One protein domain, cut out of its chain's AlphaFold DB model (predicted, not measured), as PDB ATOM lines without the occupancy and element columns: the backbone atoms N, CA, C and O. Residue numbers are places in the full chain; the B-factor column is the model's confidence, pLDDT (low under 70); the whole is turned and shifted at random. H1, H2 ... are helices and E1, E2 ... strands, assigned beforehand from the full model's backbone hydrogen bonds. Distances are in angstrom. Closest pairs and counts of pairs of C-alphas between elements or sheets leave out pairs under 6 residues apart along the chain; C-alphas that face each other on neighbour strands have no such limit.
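AT A GLANCE: This is residues 4 to 160 of the 162 residues of an uncharacterized protein of Vagococcus fluvialis (UniProt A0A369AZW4). A twisted sheet of four strands has helices over both faces, H1 and H5 over one and H2 over the other. E4 and H5 make the core; H6 and H7 pack on H5, away from the sheet. The printed part has 157 residues, with seven named helices and four named strands in the order H1 E1 H2 H3 E2 H4 E3 E4 H5 H6 H7, and its class is mixed. The sheet runs E1, E2, E3, E4, all antiparallel. The whole is compact, with a radius of gyration of the C-alphas of 15.3 A and spans of 41 by 40 by 30 A.

IN THESE COORDINATES: Find C-alpha 4 at (180.649, -93.197, 108.275); from there H1 runs 15.7 A to residue 14. E1 is residues 18 to 20, H2 is residues 27 to 39, 18.4 A long, and H3 is residues 41 to 45. Go on to E2, residues 55 to 61, 19.8 A, and H4, residues 67 to 70. E3, residues 89 to 95, begins at (198.741, -96.676, 118.978) and is 19.7 A long. Then come E4, residues 99 to 103, H5, residues 106 to 116, 15.3 A, H6, residues 126 to 142, 24.5 A, and H7, residues 153 to 159, with C-alpha 159 at (172.531, -82.131, 127.126).

HOW THE PARTS SIT: Look first at the hub, H5, which touches four helices. It touches H1 at C-alphas 6 and 116, 5.4 A apart and their closest, at a steep tilt of 56 degrees, opposite ways. With residues 132 to 139 alone H6 touches it, closest at C-alphas 110 and 139, 6.5 A. H7 is about perpendicular to it at 81 degrees, closest at C-alphas 115 and 154, 5.4 A. H4, which only grazes the sheet, only just touches H5, with 3 pairs of C-alphas within 8 A; the closest are 69 and 107, 6.2 A. H3 only just touches H6, closest at C-alphas 41 and 128, 6.5 A. In the sheet, find N 18 and O 59 at 2.9 A between E1 and E2, N 58 and O 92 at 2.9 A between E2 and E3, and N 95 and O 99 at 2.8 A in the hairpin E3 and E4. H1 and H5 on one face make two layers with the sheet, helices over one face, at heights of 8.7 A and 9.2 A; H2 is on the opposite face at 9.0 A. In H1, H2, H3, H5, H6 and H7 every O i to N i+4 pair is within hydrogen-bond range; H4 is too short for one.

THE WHOLE: The C-alphas of Glu 86 and Gln 124 are the two farthest apart, 43.4 A. The printed part has no cut. The link from H4 to E3, residues 71 to 88, is long. Look there too for pLDDT under 70, at residues 77 to 82 and 84 to 86; the mean of the printed part is 90.5.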
ATOM      1  N   TYR A   4     179.269 -93.324 108.721       95.06
ATOM      2  CA  TYR A   4     180.649 -93.197 108.275       95.06
ATOM      3  C   TYR A   4     181.094 -91.734 108.200       95.06
ATOM      4  O   TYR A   4     182.085 -91.362 108.825       95.06
ATOM      5  N   ASP A   5     180.317 -90.872 107.531       94.75
ATOM      6  CA  ASP A   5     180.659 -89.449 107.394       94.75
ATOM      7  C   ASP A   5     180.783 -88.760 108.761       94.75
ATOM      8  O   ASP A   5     181.662 -87.926 108.964       94.75
ATOM      9  N   LYS A   6     179.906 -89.101 109.714       94.94
ATOM     10  CA  LYS A   6     179.963 -88.558 111.077       94.94
ATOM     11  C   LYS A   6     181.217 -89.025 111.806       94.94
ATOM     12  O   LYS A   6     181.906 -88.194 112.394       94.94
ATOM     13  N   SER A   7     181.531 -90.318 111.759       96.12
ATOM     14  CA  SER A   7     182.755 -90.856 112.360       96.12
ATOM     15  C   SER A   7     184.000 -90.212 111.759       96.12
ATOM     16  O   SER A   7     184.834 -89.697 112.496       96.12
ATOM     17  N   MET A   8     184.094 -90.151 110.431       97.06
ATOM     18  CA  MET A   8     185.254 -89.576 109.753       97.06
ATOM     19  C   MET A   8     185.360 -88.067 109.940       97.06
ATOM     20  O   MET A   8     186.468 -87.561 110.085       97.06
ATOM     21  N   SER A   9     184.246 -87.329 109.975       95.44
ATOM     22  CA  SER A   9     184.273 -85.895 110.285       95.44
ATOM     23  C   SER A   9     184.856 -85.646 111.672       95.44
ATOM     24  O   SER A   9     185.676 -84.750 111.823       95.44
ATOM     25  N   TYR A  10     184.459 -86.448 112.662       96.50
ATOM     26  CA  TYR A  10     184.997 -86.347 114.014       96.50
ATOM     27  C   TYR A  10     186.486 -86.692 114.053       96.50
ATOM     28  O   TYR A  10     187.297 -85.929 114.569       96.50
ATOM     29  N   LEU A  11     186.862 -87.830 113.464       97.31
ATOM     30  CA  LEU A  11     188.247 -88.283 113.462       97.31
ATOM     31  C   LEU A  11     189.180 -87.272 112.783       97.31
ATOM     32  O   LEU A  11     190.213 -86.929 113.343       97.31
ATOM     33  N   ASN A  12     188.791 -86.741 111.623       96.75
ATOM     34  CA  ASN A  12     189.588 -85.750 110.895       96.75
ATOM     35  C   ASN A  12     189.632 -84.373 111.580       96.75
ATOM     36  O   ASN A  12     190.529 -83.585 111.289       96.75
ATOM     37  N   GLU A  13     188.670 -84.049 112.451       95.25
ATOM     38  CA  GLU A  13     188.683 -82.797 113.219       95.25
ATOM     39  C   GLU A  13     189.709 -82.844 114.359       95.25
ATOM     40  O   GLU A  13     190.378 -81.843 114.622       95.25
ATOM     41  N   PHE A  14     189.847 -83.994 115.026       95.44
ATOM     42  CA  PHE A  14     190.614 -84.107 116.273       95.44
ATOM     43  C   PHE A  14     191.930 -84.881 116.155       95.44
ATOM     44  O   PHE A  14     192.745 -84.812 117.078       95.44
ATOM     45  N   PHE A  15     192.166 -85.600 115.054       97.31
ATOM     46  CA  PHE A  15     193.304 -86.509 114.938       97.31
ATOM     47  C   PHE A  15     193.991 -86.451 113.577       97.31
ATOM     48  O   PHE A  15     193.371 -86.262 112.533       97.31
ATOM     49  N   GLU A  16     195.294 -86.718 113.599       96.50
ATOM     50  CA  GLU A  16     196.033 -87.138 112.415       96.50
ATOM     51  C   GLU A  16     195.862 -88.652 112.249       96.50
ATOM     52  O   GLU A  16     196.225 -89.432 113.134       96.50
ATOM     53  N   LEU A  17     195.268 -89.065 111.129       97.62
ATOM     54  CA  LEU A  17     194.936 -90.459 110.853       97.62
ATOM     55  C   LEU A  17     195.941 -91.065 109.879       97.62
ATOM     56  O   LEU A  17     196.178 -90.525 108.800       97.62
ATOM     57  N   THR A  18     196.468 -92.238 110.223       97.44
ATOM     58  CA  THR A  18     197.219 -93.074 109.282       97.44
ATOM     59  C   THR A  18     196.349 -94.259 108.865       97.44
ATOM     60  O   THR A  18     195.968 -95.040 109.739       97.44
ATOM     61  N   PRO A  19     196.011 -94.431 107.576       97.06
ATOM     62  CA  PRO A  19     195.249 -95.594 107.131       97.06
ATOM     63  C   PRO A  19     196.063 -96.878 107.325       97.06
ATOM     64  O   PRO A  19     197.277 -96.895 107.114       97.06
ATOM     65  N   VAL A  20     195.383 -97.954 107.710       95.94
ATOM     66  CA  VAL A  20     195.960 -99.287 107.903       95.94
ATOM     67  C   VAL A  20     195.311-100.238 106.909       95.94
ATOM     68  O   VAL A  20     194.086-100.305 106.812       95.94
ATOM     69  N   SER A  21     196.127-100.979 106.157       91.94
ATOM     70  CA  SER A  21     195.599-102.007 105.265       91.94
ATOM     71  C   SER A  21     195.093-103.189 106.084       91.94
ATOM     72  O   SER A  21     195.734-103.611 107.045       91.94
ATOM     73  N   THR A  22     193.988-103.800 105.664       85.50
ATOM     74  CA  THR A  22     193.504-105.053 106.265       85.50
ATOM     75  C   THR A  22     194.538-106.173 106.183       85.50
ATOM     76  O   THR A  22     194.587-107.020 107.069       85.50
ATOM     77  N   SER A  23     195.413-106.144 105.172       88.25
ATOM     78  CA  SER A  23     196.541-107.076 105.033       88.25
ATOM     79  C   SER A  23     197.595-106.950 106.132       88.25
ATOM     80  O   SER A  23     198.375-107.879 106.327       88.25
ATOM     81  N   ASP A  24     197.646-105.803 106.813       90.38
ATOM     82  CA  ASP A  24     198.597-105.532 107.894       90.38
ATOM     83  C   ASP A  24     198.035-105.955 109.263       90.38
ATOM     84  O   ASP A  24     198.731-105.896 110.278       90.38
ATOM     85  N   LEU A  25     196.771-106.386 109.296       90.50
ATOM     86  CA  LEU A  25     196.078-106.851 110.486       90.50
ATOM     87  C   LEU A  25     196.067-108.380 110.546       90.50
ATOM     88  O   LEU A  25     196.148-109.080 109.539       90.50
ATOM     89  N   SER A  26     195.933-108.911 111.761       91.25
ATOM     90  CA  SER A  26     195.697-110.342 111.949       91.25
ATOM     91  C   SER A  26     194.360-110.734 111.323       91.25
ATOM     92  O   SER A  26     193.335-110.127 111.637       91.25
ATOM     93  N   GLU A  27     194.352-111.789 110.509       92.31
ATOM     94  CA  GLU A  27     193.126-112.347 109.926       92.31
ATOM     95  C   GLU A  27     192.082-112.647 111.010       92.31
ATOM     96  O   GLU A  27     190.925-112.263 110.880       92.31
ATOM     97  N   ILE A  28     192.522-113.211 112.143       92.75
ATOM     98  CA  ILE A  28     191.656-113.518 113.292       92.75
ATOM     99  C   ILE A  28     190.965-112.258 113.822       92.75
ATOM    100  O   ILE A  28     189.788-112.308 114.171       92.75
ATOM    101  N   TYR A  29     191.679-111.132 113.887       90.75
ATOM    102  CA  TYR A  29     191.097-109.873 114.350       90.75
ATOM    103  C   TYR A  29     189.999-109.405 113.393       90.75
ATOM    104  O   TYR A  29     188.885-109.138 113.832       90.75
ATOM    105  N   VAL A  30     190.276-109.393 112.085       92.12
ATOM    106  CA  VAL A  30     189.290-108.985 111.073       92.12
ATOM    107  C   VAL A  30     188.065-109.904 111.101       92.12
ATOM    108  O   VAL A  30     186.937-109.413 111.059       92.12
ATOM    109  N   THR A  31     188.255-111.219 111.240       93.62
ATOM    110  CA  THR A  31     187.155-112.185 111.361       93.62
ATOM    111  C   THR A  31     186.290-111.911 112.588       93.62
ATOM    112  O   THR A  31     185.080-111.763 112.443       93.62
ATOM    113  N   ILE A  32     186.888-111.775 113.777       92.19
ATOM    114  CA  ILE A  32     186.140-111.515 115.018       92.19
ATOM    115  C   ILE A  32     185.396-110.178 114.936       92.19
ATOM    116  O   ILE A  32     184.224-110.108 115.303       92.19
ATOM    117  N   THR A  33     186.035-109.127 114.419       92.88
ATOM    118  CA  THR A  33     185.390-107.819 114.229       92.88
ATOM    119  C   THR A  33     184.203-107.922 113.271       92.88
ATOM    120  O   THR A  33     183.143-107.369 113.554       92.88
ATOM    121  N   THR A  34     184.333-108.693 112.186       95.19
ATOM    122  CA  THR A  34     183.230-108.961 111.247       95.19
ATOM    123  C   THR A  34     182.085-109.712 111.925       95.19
ATOM    124  O   THR A  34     180.930-109.316 111.808       95.19
ATOM    125  N   GLU A  35     182.375-110.782 112.663       95.06
ATOM    126  CA  GLU A  35     181.350-111.574 113.348       95.06
ATOM    127  C   GLU A  35     180.620-110.758 114.421       95.06
ATOM    128  O   GLU A  35     179.390-110.797 114.498       95.06
ATOM    129  N   ASN A  36     181.350-109.978 115.219       93.56
ATOM    130  CA  ASN A  36     180.762-109.097 116.226       93.56
ATOM    131  C   ASN A  36     179.865-108.036 115.583       93.56
ATOM    132  O   ASN A  36     178.757-107.796 116.059       93.56
ATOM    133  N   LEU A  37     180.317-107.443 114.475       95.31
ATOM    134  CA  LEU A  37     179.548-106.472 113.710       95.31
ATOM    135  C   LEU A  37     178.216-107.058 113.229       95.31
ATOM    136  O   LEU A  37     177.159-106.481 113.486       95.31
ATOM    137  N   LEU A  38     178.260-108.204 112.546       96.31
ATOM    138  CA  LEU A  38     177.078-108.854 111.969       96.31
ATOM    139  C   LEU A  38     176.069-109.287 113.044       96.31
ATOM    140  O   LEU A  38     174.864-109.303 112.794       96.31
ATOM    141  N   ASN A  39     176.551-109.608 114.247       94.50
ATOM    142  CA  ASN A  39     175.714-109.980 115.388       94.50
ATOM    143  C   ASN A  39     175.268-108.789 116.254       94.50
ATOM    144  O   ASN A  39     174.462-108.977 117.165       94.50
ATOM    145  N   SER A  40     175.765-107.578 115.994       93.19
ATOM    146  CA  SER A  40     175.356-106.374 116.724       93.19
ATOM    147  C   SER A  40     173.937-105.935 116.347       93.19
ATOM    148  O   SER A  40     173.483-106.149 115.220       93.19
ATOM    149  N   LEU A  41     173.245-105.252 117.269       92.69
ATOM    150  CA  LEU A  41     171.900-104.707 117.029       92.69
ATOM    151  C   LEU A  41     171.856-103.818 115.779       92.69
ATOM    152  O   LEU A  41     170.926-103.897 114.975       92.69
ATOM    153  N   ILE A  42     172.879-102.978 115.600       92.88
ATOM    154  CA  ILE A  42     172.946-102.035 114.485       92.88
ATOM    155  C   ILE A  42     173.288-102.761 113.177       92.88
ATOM    156  O   ILE A  42     172.665-102.493 112.154       92.88
ATOM    157  N   GLY A  43     174.171-103.763 113.202       94.31
ATOM    158  CA  GLY A  43     174.445-104.602 112.034       94.31
ATOM    159  C   GLY A  43     173.196-105.334 111.538       94.31
ATOM    160  O   GLY A  43     172.918-105.340 110.338       94.31
ATOM    161  N   GLN A  44     172.387-105.869 112.458       94.44
ATOM    162  CA  GLN A  44     171.116-106.524 112.136       94.44
ATOM    163  C   GLN A  44     170.069-105.540 111.590       94.44
ATOM    164  O   GLN A  44     169.406-105.842 110.598       94.44
ATOM    165  N   GLN A  45     169.947-104.345 112.183       93.38
ATOM    166  CA  GLN A  45     169.036-103.285 111.728       93.38
ATOM    167  C   GLN A  45     169.302-102.872 110.273       93.38
ATOM    168  O   GLN A  45     168.357-102.686 109.502       93.38
ATOM    169  N   TYR A  46     170.577-102.741 109.899       94.06
ATOM    170  CA  TYR A  46     170.999-102.380 108.541       94.06
ATOM    171  C   TYR A  46     171.221-103.597 107.632       94.06
ATOM    172  O   TYR A  46     171.668-103.432 106.500       94.06
ATOM    173  N   GLN A  47     170.850-104.798 108.094       94.94
ATOM    174  CA  GLN A  47     170.886-106.050 107.331       94.94
ATOM    175  C   GLN A  47     172.262-106.332 106.717       94.94
ATOM    176  O   GLN A  47     172.364-106.780 105.572       94.94
ATOM    177  N   LEU A  48     173.327-106.057 107.475       96.31
ATOM    178  CA  LEU A  48     174.681-106.343 107.029       96.31
ATOM    179  C   LEU A  48     174.877-107.854 106.854       96.31
ATOM    180  O   LEU A  48     174.374-108.676 107.619       96.31
ATOM    181  N   THR A  49     175.638-108.207 105.828       96.12
ATOM    182  CA  THR A  49     176.046-109.571 105.490       96.12
ATOM    183  C   THR A  49     177.558-109.602 105.278       96.12
ATOM    184  O   THR A  49     178.143-108.546 105.027       96.12
ATOM    185  N   PRO A  50     178.214-110.776 105.321       93.75
ATOM    186  CA  PRO A  50     179.653-110.868 105.069       93.75
ATOM    187  C   PRO A  50     180.105-110.192 103.765       93.75
ATOM    188  O   PRO A  50     181.169-109.587 103.734       93.75
ATOM    189  N   ASP A  51     179.274-110.235 102.718       93.50
ATOM    190  CA  ASP A  51     179.593-109.670 101.401       93.50
ATOM    191  C   ASP A  51     179.382-108.148 101.314       93.50
ATOM    192  O   ASP A  51     179.832-107.513 100.361       93.50
ATOM    193  N   THR A  52     178.666-107.553 102.274       94.88
ATOM    194  CA  THR A  52     178.343-106.115 102.279       94.88
ATOM    195  C   THR A  52     179.154-105.323 103.294       94.88
ATOM    196  O   THR A  52     179.042-104.102 103.325       94.88
ATOM    197  N   VAL A  53     179.920-105.996 104.152       94.88
ATOM    198  CA  VAL A  53     180.784-105.340 105.132       94.88
ATOM    199  C   VAL A  53     181.994-104.742 104.419       94.88
ATOM    200  O   VAL A  53     182.756-105.451 103.764       94.88
ATOM    201  N   ASP A  54     182.180-103.432 104.571       95.31
ATOM    202  CA  ASP A  54     183.303-102.688 104.001       95.31
ATOM    203  C   ASP A  54     183.982-101.873 105.106       95.31
ATOM    204  O   ASP A  54     183.458-100.850 105.562       95.31
ATOM    205  N   PHE A  55     185.130-102.377 105.569       95.00
ATOM    206  CA  PHE A  55     185.903-101.776 106.648       95.00
ATOM    207  C   PHE A  55     187.007-100.860 106.145       95.00
ATOM    208  O   PHE A  55     187.765-101.191 105.233       95.00
ATOM    209  N   GLU A  56     187.205 -99.783 106.891       96.94
ATOM    210  CA  GLU A  56     188.411 -98.976 106.863       96.94
ATOM    211  C   GLU A  56     189.021 -98.913 108.264       96.94
ATOM    212  O   GLU A  56     188.329 -98.686 109.260       96.94
ATOM    213  N   PHE A  57     190.334 -99.120 108.333       97.12
ATOM    214  CA  PHE A  57     191.084 -99.114 109.581       97.12
ATOM    215  C   PHE A  57     192.023 -97.919 109.621       97.12
ATOM    216  O   PHE A  57     192.717 -97.613 108.649       97.12
ATOM    217  N   TYR A  58     192.072 -97.271 110.776       97.94
ATOM    218  CA  TYR A  58     192.880 -96.085 111.002       97.94
ATOM    219  C   TYR A  58     193.675 -96.218 112.288       97.94
ATOM    220  O   TYR A  58     193.179 -96.679 113.313       97.94
ATOM    221  N   LYS A  59     194.920 -95.767 112.225       96.31
ATOM    222  CA  LYS A  59     195.826 -95.649 113.352       96.31
ATOM    223  C   LYS A  59     195.917 -94.188 113.782       96.31
ATOM    224  O   LYS A  59     196.099 -93.303 112.945       96.31
ATOM    225  N   ILE A  60     195.883 -93.975 115.093       97.44
ATOM    226  CA  ILE A  60     196.204 -92.712 115.759       97.44
ATOM    227  C   ILE A  60     197.428 -92.948 116.644       97.44
ATOM    228  O   ILE A  60     197.418 -93.818 117.519       97.44
ATOM    229  N   ASP A  61     198.486 -92.174 116.415       95.19
ATOM    230  CA  ASP A  61     199.696 -92.221 117.232       95.19
ATOM    231  C   ASP A  61     199.514 -91.487 118.564       95.19
ATOM    232  O   ASP A  61     198.820 -90.467 118.677       95.19
ATOM    233  N   LYS A  62     200.185 -91.995 119.595       93.81
ATOM    234  CA  LYS A  62     200.267 -91.329 120.888       93.81
ATOM    235  C   LYS A  62     201.151 -90.093 120.794       93.81
ATOM    236  O   LYS A  62     202.369 -90.163 120.637       93.81
ATOM    237  N   THR A  63     200.529 -88.939 120.964       91.75
ATOM    238  CA  THR A  63     201.169 -87.628 121.015       91.75
ATOM    239  C   THR A  63     200.724 -86.913 122.282       91.75
ATOM    240  O   THR A  63     199.847 -87.390 123.001       91.75
ATOM    241  N   LYS A  64     201.299 -85.740 122.567       90.31
ATOM    242  CA  LYS A  64     200.865 -84.929 123.714       90.31
ATOM    243  C   LYS A  64     199.370 -84.601 123.679       90.31
ATOM    244  O   LYS A  64     198.760 -84.525 124.741       90.31
ATOM    245  N   ASP A  65     198.807 -84.454 122.485       90.50
ATOM    246  CA  ASP A  65     197.417 -84.056 122.284       90.50
ATOM    247  C   ASP A  65     196.457 -85.250 122.385       90.50
ATOM    248  O   ASP A  65     195.317 -85.094 122.815       90.50
ATOM    249  N   THR A  66     196.927 -86.466 122.083       93.12
ATOM    250  CA  THR A  66     196.105 -87.687 122.128       93.12
ATOM    251  C   THR A  66     196.254 -88.483 123.425       93.12
ATOM    252  O   THR A  66     195.488 -89.419 123.645       93.12
ATOM    253  N   LEU A  67     197.166 -88.097 124.332       91.38
ATOM    254  CA  LEU A  67     197.453 -88.786 125.605       91.38
ATOM    255  C   LEU A  67     196.206 -89.174 126.410       91.38
ATOM    256  O   LEU A  67     196.190 -90.225 127.050       91.38
ATOM    257  N   LEU A  68     195.168 -88.337 126.382       92.44
ATOM    258  CA  LEU A  68     193.931 -88.560 127.131       92.44
ATOM    259  C   LEU A  68     193.170 -89.823 126.697       92.44
ATOM    260  O   LEU A  68     192.388 -90.345 127.483       92.44
ATOM    261  N   TYR A  69     193.391 -90.304 125.473       93.19
ATOM    262  CA  TYR A  69     192.754 -91.504 124.924       93.19
ATOM    263  C   TYR A  69     193.529 -92.790 125.236       93.19
ATOM    264  O   TYR A  69     193.010 -93.883 125.015       93.19
ATOM    265  N   PHE A  70     194.741 -92.662 125.789       90.38
ATOM    266  CA  PHE A  70     195.623 -93.764 126.186       90.38
ATOM    267  C   PHE A  70     195.575 -94.059 127.695       90.38
ATOM    268  O   PHE A  70     196.411 -94.800 128.213       90.38
ATOM    269  N   SER A  71     194.654 -93.437 128.438       81.19
ATOM    270  CA  SER A  71     194.649 -93.494 129.906       81.19
ATOM    271  C   SER A  71     194.139 -94.814 130.486       81.19
ATOM    272  O   SER A  71     194.403 -95.101 131.652       81.19
ATOM    273  N   GLU A  72     193.399 -95.596 129.704       82.50
ATOM    274  CA  GLU A  72     192.733 -96.815 130.161       82.50
ATOM    275  C   GLU A  72     193.481 -98.058 129.685       82.50
ATOM    276  O   GLU A  72     193.710 -98.245 128.495       82.50
ATOM    277  N   ILE A  73     193.862 -98.919 130.626       76.62
ATOM    278  CA  ILE A  73     194.526-100.195 130.330       76.62
ATOM    279  C   ILE A  73     193.488-101.321 130.233       76.62
ATOM    280  O   ILE A  73     193.606-102.190 129.373       76.62
ATOM    281  N   ASP A  74     192.445-101.264 131.062       77.31
ATOM    282  CA  ASP A  74     191.378-102.262 131.145       77.31
ATOM    283  C   ASP A  74     190.052-101.665 130.661       77.31
ATOM    284  O   ASP A  74     189.784-100.480 130.877       77.31
ATOM    285  N   SER A  75     189.208-102.473 130.014       73.19
ATOM    286  CA  SER A  75     187.892-102.002 129.581       73.19
ATOM    287  C   SER A  75     186.904-101.919 130.746       73.19
ATOM    288  O   SER A  75     186.811-102.822 131.576       73.19
ATOM    289  N   HIS A  76     186.106-100.848 130.779       70.00
ATOM    290  CA  HIS A  76     184.953-100.742 131.676       70.00
ATOM    291  C   HIS A  76     183.771-101.619 131.229       70.00
ATOM    292  O   HIS A  76     182.834-101.820 132.001       70.00
ATOM    293  N   TYR A  77     183.814-102.143 130.002       65.81
ATOM    294  CA  TYR A  77     182.695-102.837 129.359       65.81
ATOM    295  C   TYR A  77     182.937-104.334 129.199       65.81
ATOM    296  O   TYR A  77     181.999-105.127 129.234       65.81
ATOM    297  N   THR A  78     184.197-104.734 129.025       62.22
ATOM    298  CA  THR A  78     184.577-106.127 128.791       62.22
ATOM    299  C   THR A  78     185.784-106.507 129.651       62.22
ATOM    300  O   THR A  78     186.604-105.653 129.968       62.22
ATOM    301  N   PRO A  79     185.942-107.778 130.060       62.12
ATOM    302  CA  PRO A  79     187.052-108.206 130.914       62.12
ATOM    303  C   PRO A  79     188.373-108.363 130.134       62.12
ATOM    304  O   PRO A  79     189.179-109.239 130.449       62.12
ATOM    305  N   TYR A  80     188.584-107.555 129.094       65.94
ATOM    306  CA  TYR A  80     189.757-107.605 128.232       65.94
ATOM    307  C   TYR A  80     190.607-106.347 128.401       65.94
ATOM    308  O   TYR A  80     190.107-105.246 128.653       65.94
ATOM    309  N   GLN A  81     191.915-106.533 128.247       69.06
ATOM    310  CA  GLN A  81     192.882-105.449 128.241       69.06
ATOM    311  C   GLN A  81     192.747-104.665 126.929       69.06
ATOM    312  O   GLN A  81     192.843-105.247 125.851       69.06
ATOM    313  N   LEU A  82     192.532-103.353 127.024       67.69
ATOM    314  CA  LEU A  82     192.412-102.459 125.867       67.69
ATOM    315  C   LEU A  82     193.771-102.148 125.253       67.69
ATOM    316  O   LEU A  82     193.937-102.111 124.036       67.69
ATOM    317  N   MET A  83     194.744-101.900 126.126       70.56
ATOM    318  CA  MET A  83     196.085-101.507 125.741       70.56
ATOM    319  C   MET A  83     197.107-102.179 126.639       70.56
ATOM    320  O   MET A  83     196.966-102.229 127.864       70.56
ATOM    321  N   SER A  84     198.186-102.665 126.037       67.44
ATOM    322  CA  SER A  84     199.379-102.986 126.818       67.44
ATOM    323  C   SER A  84     200.052-101.695 127.303       67.44
ATOM    324  O   SER A  84     199.891-100.632 126.706       67.44
ATOM    325  N   LYS A  85     200.848-101.762 128.381       64.62
ATOM    326  CA  LYS A  85     201.603-100.592 128.882       64.62
ATOM    327  C   LYS A  85     202.566 -99.993 127.849       64.62
ATOM    328  O   LYS A  85     202.977 -98.848 128.009       64.62
ATOM    329  N   GLU A  86     202.928-100.772 126.835       68.38
ATOM    330  CA  GLU A  86     203.853-100.408 125.758       68.38
ATOM    331  C   GLU A  86     203.116 -99.977 124.479       68.38
ATOM    332  O   GLU A  86     203.745 -99.687 123.466       68.38
ATOM    333  N   GLN A  87     201.781 -99.949 124.497       74.00
ATOM    334  CA  GLN A  87     200.990 -99.613 123.327       74.00
ATOM    335  C   GLN A  87     200.902 -98.098 123.149       74.00
ATOM    336  O   GLN A  87     200.353 -97.376 123.982       74.00
ATOM    337  N   ASP A  88     201.428 -97.635 122.019       86.44
ATOM    338  CA  ASP A  88     201.471 -96.218 121.648       86.44
ATOM    339  C   ASP A  88     200.589 -95.907 120.429       86.44
ATOM    340  O   ASP A  88     200.722 -94.854 119.806       86.44
ATOM    341  N   ILE A  89     199.676 -96.825 120.093       92.50
ATOM    342  CA  ILE A  89     198.741 -96.676 118.978       92.50
ATOM    343  C   ILE A  89     197.303 -96.956 119.416       92.50
ATOM    344  O   ILE A  89     197.034 -97.921 120.139       92.50
ATOM    345  N   ILE A  90     196.381 -96.137 118.921       94.62
ATOM    346  CA  ILE A  90     194.956 -96.451 118.900       94.62
ATOM    347  C   ILE A  90     194.610 -96.933 117.495       94.62
ATOM    348  O   ILE A  90     194.950 -96.272 116.515       94.62
ATOM    349  N   LEU A  91     193.957 -98.086 117.412       94.50
ATOM    350  CA  LEU A  91     193.363 -98.618 116.195       94.50
ATOM    351  C   LEU A  91     191.861 -98.337 116.244       94.50
ATOM    352  O   LEU A  91     191.204 -98.613 117.248       94.50
ATOM    353  N   VAL A  92     191.334 -97.785 115.161       96.81
ATOM    354  CA  VAL A  92     189.908 -97.524 114.973       96.81
ATOM    355  C   VAL A  92     189.460 -98.261 113.723       96.81
ATOM    356  O   VAL A  92     190.072 -98.112 112.666       96.81
ATOM    357  N   ALA A  93     188.388 -99.033 113.841       96.81
ATOM    358  CA  ALA A  93     187.731 -99.687 112.725       96.81
ATOM    359  C   ALA A  93     186.402 -98.981 112.443       96.81
ATOM    360  O   ALA A  93     185.571 -98.813 113.343       96.81
ATOM    361  N   ILE A  94     186.202 -98.572 111.192       97.38
ATOM    362  CA  ILE A  94     184.981 -97.930 110.707       97.38
ATOM    363  C   ILE A  94     184.400 -98.796 109.587       97.38
ATOM    364  O   ILE A  94     185.107 -99.152 108.652       97.38
ATOM    365  N   GLU A  95     183.113 -99.108 109.652       96.50
ATOM    366  CA  GLU A  95     182.350 -99.697 108.553       96.50
ATOM    367  C   GLU A  95     181.538 -98.605 107.838       96.50
ATOM    368  O   GLU A  95     181.019 -97.675 108.462       96.50
ATOM    369  N   LYS A  96     181.455 -98.664 106.506       95.94
ATOM    370  CA  LYS A  96     180.893 -97.566 105.698       95.94
ATOM    371  C   LYS A  96     179.397 -97.313 105.885       95.94
ATOM    372  O   LYS A  96     178.933 -96.198 105.640       95.94
ATOM    373  N   THR A  97     178.636 -98.303 106.321       95.12
ATOM    374  CA  THR A  97     177.193 -98.192 106.545       95.12
ATOM    375  C   THR A  97     176.882 -97.672 107.945       95.12
ATOM    376  O   THR A  97     176.084 -96.741 108.087       95.12
ATOM    377  N   ILE A  98     177.526 -98.230 108.971       94.69
ATOM    378  CA  ILE A  98     177.178 -98.005 110.381       94.69
ATOM    379  C   ILE A  98     178.251 -97.262 111.193       94.69
ATOM    380  O   ILE A  98     178.042 -96.924 112.356       94.69
ATOM    381  N   GLY A  99     179.372 -96.912 110.566       95.88
ATOM    382  CA  GLY A  99     180.453 -96.114 111.138       95.88
ATOM    383  C   GLY A  99     181.329 -96.901 112.119       95.88
ATOM    384  O   GLY A  99     181.755 -97.996 111.787       95.88
ATOM    385  N   VAL A 100     181.697 -96.342 113.278       96.19
ATOM    386  CA  VAL A 100     182.608 -96.989 114.236       96.19
ATOM    387  C   VAL A 100     182.100 -98.362 114.672       96.19
ATOM    388  O   VAL A 100     180.961 -98.500 115.108       96.19
ATOM    389  N   VAL A 101     182.969 -99.367 114.562       94.62
ATOM    390  CA  VAL A 101     182.663-100.753 114.953       94.62
ATOM    391  C   VAL A 101     183.551-101.247 116.083       94.62
ATOM    392  O   VAL A 101     183.110-102.042 116.905       94.62
ATOM    393  N   ASP A 102     184.792-100.769 116.135       92.75
ATOM    394  CA  ASP A 102     185.765-101.156 117.145       92.75
ATOM    395  C   ASP A 102     186.782-100.032 117.348       92.75
ATOM    396  O   ASP A 102     187.125 -99.288 116.423       92.75
ATOM    397  N   CYS A 103     187.246 -99.903 118.583       92.69
ATOM    398  CA  CYS A 103     188.317 -98.999 118.954       92.69
ATOM    399  C   CYS A 103     188.909 -99.439 120.290       92.69
ATOM    400  O   CYS A 103     188.206 -99.565 121.291       92.69
ATOM    401  N   ASN A 104     190.231 -99.576 120.342       90.31
ATOM    402  CA  ASN A 104     190.949 -99.951 121.562       90.31
ATOM    403  C   ASN A 104     191.122 -98.786 122.568       90.31
ATOM    404  O   ASN A 104     192.024 -98.806 123.402       90.31
ATOM    405  N   SER A 105     190.256 -97.772 122.500       92.06
ATOM    406  CA  SER A 105     190.131 -96.687 123.471       92.06
ATOM    407  C   SER A 105     188.652 -96.497 123.787       92.06
ATOM    408  O   SER A 105     187.904 -95.981 122.956       92.06
ATOM    409  N   ASN A 106     188.221 -96.896 124.991       91.00
ATOM    410  CA  ASN A 106     186.822 -96.761 125.411       91.00
ATOM    411  C   ASN A 106     186.336 -95.322 125.232       91.00
ATOM    412  O   ASN A 106     185.257 -95.091 124.687       91.00
ATOM    413  N   ARG A 107     187.134 -94.348 125.686       93.25
ATOM    414  CA  ARG A 107     186.778 -92.937 125.570       93.25
ATOM    415  C   ARG A 107     186.533 -92.517 124.124       93.25
ATOM    416  O   ARG A 107     185.483 -91.942 123.850       93.25
ATOM    417  N   LEU A 108     187.461 -92.814 123.210       95.56
ATOM    418  CA  LEU A 108     187.291 -92.451 121.799       95.56
ATOM    419  C   LEU A 108     186.103 -93.188 121.176       95.56
ATOM    420  O   LEU A 108     185.317 -92.575 120.458       95.56
ATOM    421  N   PHE A 109     185.937 -94.475 121.487       94.50
ATOM    422  CA  PHE A 109     184.814 -95.271 121.006       94.50
ATOM    423  C   PHE A 109     183.469 -94.630 121.373       94.50
ATOM    424  O   PHE A 109     182.640 -94.385 120.500       94.50
ATOM    425  N   ASN A 110     183.292 -94.253 122.643       93.56
ATOM    426  CA  ASN A 110     182.070 -93.591 123.093       93.56
ATOM    427  C   ASN A 110     181.908 -92.194 122.464       93.56
ATOM    428  O   ASN A 110     180.797 -91.819 122.102       93.56
ATOM    429  N   GLU A 111     182.982 -91.410 122.313       95.69
ATOM    430  CA  GLU A 111     182.912 -90.095 121.650       95.69
ATOM    431  C   GLU A 111     182.448 -90.227 120.190       95.69
ATOM    432  O   GLU A 111     181.596 -89.453 119.743       95.69
ATOM    433  N   LEU A 112     182.926 -91.249 119.473       96.12
ATOM    434  CA  LEU A 112     182.489 -91.560 118.114       96.12
ATOM    435  C   LEU A 112     181.015 -91.972 118.072       96.12
ATOM    436  O   LEU A 112     180.267 -91.413 117.269       96.12
ATOM    437  N   GLN A 113     180.576 -92.872 118.957       94.06
ATOM    438  CA  GLN A 113     179.169 -93.281 119.054       94.06
ATOM    439  C   GLN A 113     178.249 -92.090 119.373       94.06
ATOM    440  O   GLN A 113     177.201 -91.912 118.755       94.06
ATOM    441  N   LEU A 114     178.658 -91.203 120.285       94.12
ATOM    442  CA  LEU A 114     177.905 -89.990 120.612       94.12
ATOM    443  C   LEU A 114     177.843 -88.994 119.452       94.12
ATOM    444  O   LEU A 114     176.814 -88.348 119.253       94.12
ATOM    445  N   ASN A 115     178.926 -88.851 118.685       93.69
ATOM    446  CA  ASN A 115     178.929 -87.979 117.514       93.69
ATOM    447  C   ASN A 115     178.037 -88.517 116.390       93.69
ATOM    448  O   ASN A 115     177.346 -87.759 115.704       93.69
ATOM    449  N   GLN A 116     178.059 -89.834 116.199       91.75
ATOM    450  CA  GLN A 116     177.180 -90.531 115.272       91.75
ATOM    451  C   GLN A 116     175.708 -90.299 115.610       91.75
ATOM    452  O   GLN A 116     174.909 -89.976 114.720       91.75
ATOM    453  N   GLY A 117     175.358 -90.388 116.891       91.25
ATOM    454  CA  GLY A 117     173.983 -90.263 117.347       91.25
ATOM    455  C   GLY A 117     173.098 -91.399 116.840       91.25
ATOM    456  O   GLY A 117     173.582 -92.443 116.426       91.25
ATOM    457  N   VAL A 118     171.790 -91.158 116.816       90.06
ATOM    458  CA  VAL A 118     170.807 -92.053 116.188       90.06
ATOM    459  C   VAL A 118     170.243 -91.408 114.926       90.06
ATOM    460  O   VAL A 118     170.069 -90.185 114.859       90.06
ATOM    461  N   THR A 119     169.944 -92.205 113.905       89.25
ATOM    462  CA  THR A 119     169.199 -91.748 112.725       89.25
ATOM    463  C   THR A 119     167.696 -91.909 112.930       89.25
ATOM    464  O   THR A 119     167.229 -92.591 113.839       89.25
ATOM    465  N   SER A 120     166.906 -91.320 112.030       88.00
ATOM    466  CA  SER A 120     165.451 -91.503 112.019       88.00
ATOM    467  C   SER A 120     165.022 -92.962 111.841       88.00
ATOM    468  O   SER A 120     163.945 -93.320 112.312       88.00
ATOM    469  N   SER A 121     165.842 -93.790 111.184       87.12
ATOM    470  CA  SER A 121     165.568 -95.223 111.055       87.12
ATOM    471  C   SER A 121     165.729 -95.940 112.392       87.12
ATOM    472  O   SER A 121     164.904 -96.783 112.735       87.12
ATOM    473  N   ASP A 122     166.752 -95.582 113.167       90.31
ATOM    474  CA  ASP A 122     167.056 -96.251 114.438       90.31
ATOM    475  C   ASP A 122     166.014 -95.925 115.503       90.31
ATOM    476  O   ASP A 122     165.742 -96.743 116.368       90.31
ATOM    477  N   LEU A 123     165.345 -94.771 115.396       90.12
ATOM    478  CA  LEU A 123     164.230 -94.404 116.276       90.12
ATOM    479  C   LEU A 123     163.043 -95.379 116.213       90.12
ATOM    480  O   LEU A 123     162.196 -95.341 117.102       90.12
ATOM    481  N   GLN A 124     162.958 -96.224 115.181       90.75
ATOM    482  CA  GLN A 124     161.948 -97.283 115.092       90.75
ATOM    483  C   GLN A 124     162.351 -98.558 115.852       90.75
ATOM    484  O   GLN A 124     161.518 -99.444 116.028       90.75
ATOM    485  N   ASN A 125     163.605 -98.658 116.300       93.12
ATOM    486  CA  ASN A 125     164.148 -99.787 117.039       93.12
ATOM    487  C   ASN A 125     164.442 -99.363 118.487       93.12
ATOM    488  O   ASN A 125     165.415 -98.666 118.773       93.12
ATOM    489  N   GLU A 126     163.573 -99.776 119.412       94.00
ATOM    490  CA  GLU A 126     163.669 -99.381 120.822       94.00
ATOM    491  C   GLU A 126     164.982 -99.838 121.475       94.00
ATOM    492  O   GLU A 126     165.562 -99.088 122.260       94.00
ATOM    493  N   GLU A 127     165.493-101.016 121.112       94.12
ATOM    494  CA  GLU A 127     166.728-101.564 121.679       94.12
ATOM    495  C   GLU A 127     167.949-100.728 121.285       94.12
ATOM    496  O   GLU A 127     168.752-100.383 122.148       94.12
ATOM    497  N   LEU A 128     168.046-100.309 120.019       92.62
ATOM    498  CA  LEU A 128     169.115 -99.411 119.559       92.62
ATOM    499  C   LEU A 128     169.073 -98.053 120.251       92.62
ATOM    500  O   LEU A 128     170.100 -97.476 120.611       92.62
ATOM    501  N   VAL A 129     167.869 -97.534 120.459       93.50
ATOM    502  CA  VAL A 129     167.689 -96.273 121.168       93.50
ATOM    503  C   VAL A 129     168.104 -96.408 122.638       93.50
ATOM    504  O   VAL A 129     168.714 -95.486 123.180       93.50
ATOM    505  N   LEU A 130     167.796 -97.531 123.291       93.88
ATOM    506  CA  LEU A 130     168.216 -97.811 124.667       93.88
ATOM    507  C   LEU A 130     169.732 -98.017 124.782       93.88
ATOM    508  O   LEU A 130     170.333 -97.533 125.746       93.88
ATOM    509  N   ASP A 131     170.350 -98.684 123.811       91.25
ATOM    510  CA  ASP A 131     171.801 -98.865 123.729       91.25
ATOM    511  C   ASP A 131     172.526 -97.512 123.615       91.25
ATOM    512  O   ASP A 131     173.444 -97.202 124.383       91.25
ATOM    513  N   TYR A 132     172.017 -96.619 122.761       92.88
ATOM    514  CA  TYR A 132     172.545 -95.262 122.631       92.88
ATOM    515  C   TYR A 132     172.382 -94.422 123.913       92.88
ATOM    516  O   TYR A 132     173.313 -93.732 124.338       92.88
ATOM    517  N   GLU A 133     171.226 -94.480 124.586       92.88
ATOM    518  CA  GLU A 133     171.046 -93.783 125.872       92.88
ATOM    519  C   GLU A 133     171.937 -94.370 126.982       92.88
ATOM    520  O   GLU A 133     172.430 -93.632 127.841       92.88
ATOM    521  N   SER A 134     172.198 -95.679 126.948       90.62
ATOM    522  CA  SER A 134     173.141 -96.333 127.860       90.62
ATOM    523  C   SER A 134     174.565 -95.831 127.622       90.62
ATOM    524  O   SER A 134     175.245 -95.465 128.580       90.62
ATOM    525  N   THR A 135     174.971 -95.691 126.358       90.75
ATOM    526  CA  THR A 135     176.247 -95.076 125.958       90.75
ATOM    527  C   THR A 135     176.372 -93.648 126.493       90.75
ATOM    528  O   THR A 135     177.362 -93.316 127.147       90.75
ATOM    529  N   LYS A 136     175.336 -92.808 126.333       93.25
ATOM    530  CA  LYS A 136     175.304 -91.450 126.916       93.25
ATOM    531  C   LYS A 136     175.521 -91.466 128.424       93.25
ATOM    532  O   LYS A 136     176.347 -90.709 128.932       93.25
ATOM    533  N   LYS A 137     174.788 -92.324 129.138       91.44
ATOM    534  CA  LYS A 137     174.889 -92.434 130.597       91.44
ATOM    535  C   LYS A 137     176.298 -92.845 131.022       91.44
ATOM    536  O   LYS A 137     176.894 -92.160 131.852       91.44
ATOM    537  N   MET A 138     176.835 -93.911 130.430       88.19
ATOM    538  CA  MET A 138     178.181 -94.404 130.734       88.19
ATOM    539  C   MET A 138     179.233 -93.337 130.443       88.19
ATOM    540  O   MET A 138     180.098 -93.083 131.278       88.19
ATOM    541  N   PHE A 139     179.122 -92.640 129.310       91.69
ATOM    542  CA  PHE A 139     180.059 -91.578 128.982       91.69
ATOM    543  C   PHE A 139     180.083 -90.478 130.048       91.69
ATOM    544  O   PHE A 139     181.154 -90.063 130.480       91.69
ATOM    545  N   THR A 140     178.912 -90.032 130.517       90.94
ATOM    546  CA  THR A 140     178.827 -89.000 131.566       90.94
ATOM    547  C   THR A 140     179.313 -89.460 132.940       90.94
ATOM    548  O   THR A 140     179.634 -88.616 133.775       90.94
ATOM    549  N   GLU A 141     179.350 -90.770 133.190       90.50
ATOM    550  CA  GLU A 141     179.834 -91.348 134.444       90.50
ATOM    551  C   GLU A 141     181.366 -91.408 134.487       90.50
ATOM    552  O   GLU A 141     181.962 -91.106 135.522       90.50
ATOM    553  N   PHE A 142     182.005 -91.740 133.361       89.12
ATOM    554  CA  PHE A 142     183.446 -92.004 133.311       89.12
ATOM    555  C   PHE A 142     184.281 -90.888 132.670       89.12
ATOM    556  O   PHE A 142     185.464 -90.755 132.992       89.12
ATOM    557  N   TYR A 143     183.704 -90.057 131.797       91.88
ATOM    558  CA  TYR A 143     184.470 -89.115 130.976       91.88
ATOM    559  C   TYR A 143     183.937 -87.681 131.021       91.88
ATOM    560  O   TYR A 143     182.821 -87.383 131.445       91.88
ATOM    561  N   THR A 144     184.778 -86.753 130.556       90.25
ATOM    562  CA  THR A 144     184.431 -85.334 130.394       90.25
ATOM    563  C   THR A 144     184.704 -84.883 128.959       90.25
ATOM    564  O   THR A 144     185.490 -85.500 128.245       90.25
ATOM    565  N   LEU A 145     184.095 -83.777 128.534       90.62
ATOM    566  CA  LEU A 145     184.292 -83.190 127.200       90.62
ATOM    567  C   LEU A 145     185.181 -81.941 127.225       90.62
ATOM    568  O   LEU A 145     184.988 -81.025 126.432       90.62
ATOM    569  N   SER A 146     186.113 -81.842 128.176       89.50
ATOM    570  CA  SER A 146     186.939 -80.636 128.344       89.50
ATOM    571  C   SER A 146     187.837 -80.338 127.140       89.50
ATOM    572  O   SER A 146     188.154 -79.174 126.901       89.50
ATOM    573  N   HIS A 147     188.211 -81.367 126.378       91.06
ATOM    574  CA  HIS A 147     188.996 -81.278 125.146       91.06
ATOM    575  C   HIS A 147     188.151 -80.972 123.904       91.06
ATOM    576  O   HIS A 147     188.703 -80.532 122.901       91.06
ATOM    577  N   ILE A 148     186.826 -81.151 123.960       92.00
ATOM    578  CA  ILE A 148     185.933 -80.916 122.819       92.00
ATOM    579  C   ILE A 148     185.328 -79.506 122.908       92.00
ATOM    580  O   ILE A 148     184.747 -79.156 123.944       92.00
ATOM    581  N   PRO A 149     185.361 -78.691 121.833       93.00
ATOM    582  CA  PRO A 149     184.738 -77.371 121.817       93.00
ATOM    583  C   PRO A 149     183.263 -77.416 122.230       93.00
ATOM    584  O   PRO A 149     182.494 -78.225 121.720       93.00
ATOM    585  N   LYS A 150     182.826 -76.495 123.099       90.56
ATOM    586  CA  LYS A 150     181.437 -76.452 123.615       90.56
ATOM    587  C   LYS A 150     180.352 -76.354 122.532       90.56
ATOM    588  O   LYS A 150     179.200 -76.671 122.800       90.56
ATOM    589  N   GLY A 151     180.703 -75.868 121.339       88.69
ATOM    590  CA  GLY A 151     179.795 -75.780 120.192       88.69
ATOM    591  C   GLY A 151     179.610 -77.094 119.426       88.69
ATOM    592  O   GLY A 151     178.741 -77.155 118.561       88.69
ATOM    593  N   HIS A 152     180.402 -78.125 119.725       92.56
ATOM    594  CA  HIS A 152     180.360 -79.408 119.031       92.56
ATOM    595  C   HIS A 152     179.078 -80.193 119.364       92.56
ATOM    596  O   HIS A 152     178.559 -80.130 120.484       92.56
ATOM    597  N   SER A 153     178.581 -80.967 118.397       87.19
ATOM    598  CA  SER A 153     177.315 -81.722 118.455       87.19
ATOM    599  C   SER A 153     177.206 -82.648 119.674       87.19
ATOM    600  O   SER A 153     176.142 -82.735 120.283       87.19
ATOM    601  N   ILE A 154     178.308 -83.284 120.084       91.12
ATOM    602  CA  ILE A 154     178.356 -84.181 121.253       91.12
ATOM    603  C   ILE A 154     177.877 -83.479 122.537       91.12
ATOM    604  O   ILE A 154     177.146 -84.077 123.326       91.12
ATOM    605  N   HIS A 155     178.216 -82.198 122.747       90.88
ATOM    606  CA  HIS A 155     177.729 -81.460 123.923       90.88
ATOM    607  C   HIS A 155     176.200 -81.351 123.917       90.88
ATOM    608  O   HIS A 155     175.564 -81.484 124.961       90.88
ATOM    609  N   GLN A 156     175.597 -81.164 122.739       86.44
ATOM    610  CA  GLN A 156     174.141 -81.140 122.578       86.44
ATOM    611  C   GLN A 156     173.535 -82.534 122.776       86.44
ATOM    612  O   GLN A 156     172.501 -82.658 123.431       86.44
ATOM    613  N   ALA A 157     174.197 -83.581 122.273       85.88
ATOM    614  CA  ALA A 157     173.771 -84.964 122.455       85.88
ATOM    615  C   ALA A 157     173.677 -85.329 123.945       85.88
ATOM    616  O   ALA A 157     172.657 -85.868 124.374       85.88
ATOM    617  N   LEU A 158     174.674 -84.961 124.755       87.50
ATOM    618  CA  LEU A 158     174.660 -85.203 126.204       87.50
ATOM    619  C   LEU A 158     173.694 -84.291 126.972       87.50
ATOM    620  O   LEU A 158     173.128 -84.708 127.981       87.50
ATOM    621  N   ALA A 159     173.484 -83.055 126.511       82.94
ATOM    622  CA  ALA A 159     172.531 -82.131 127.126       82.94
ATOM    623  C   ALA A 159     171.066 -82.492 126.824       82.94
ATOM    624  O   ALA A 159     170.166 -82.081 127.563       82.94
ATOM    625  N   SER A 160     170.817 -83.248 125.748       71.00
ATOM    626  CA  SER A 160     169.484 -83.722 125.390       71.00
ATOM    627  C   SER A 160     168.966 -84.707 126.445       71.00
ATOM    628  O   SER A 160     169.397 -85.860 126.545       71.00
TER     629      SER A 160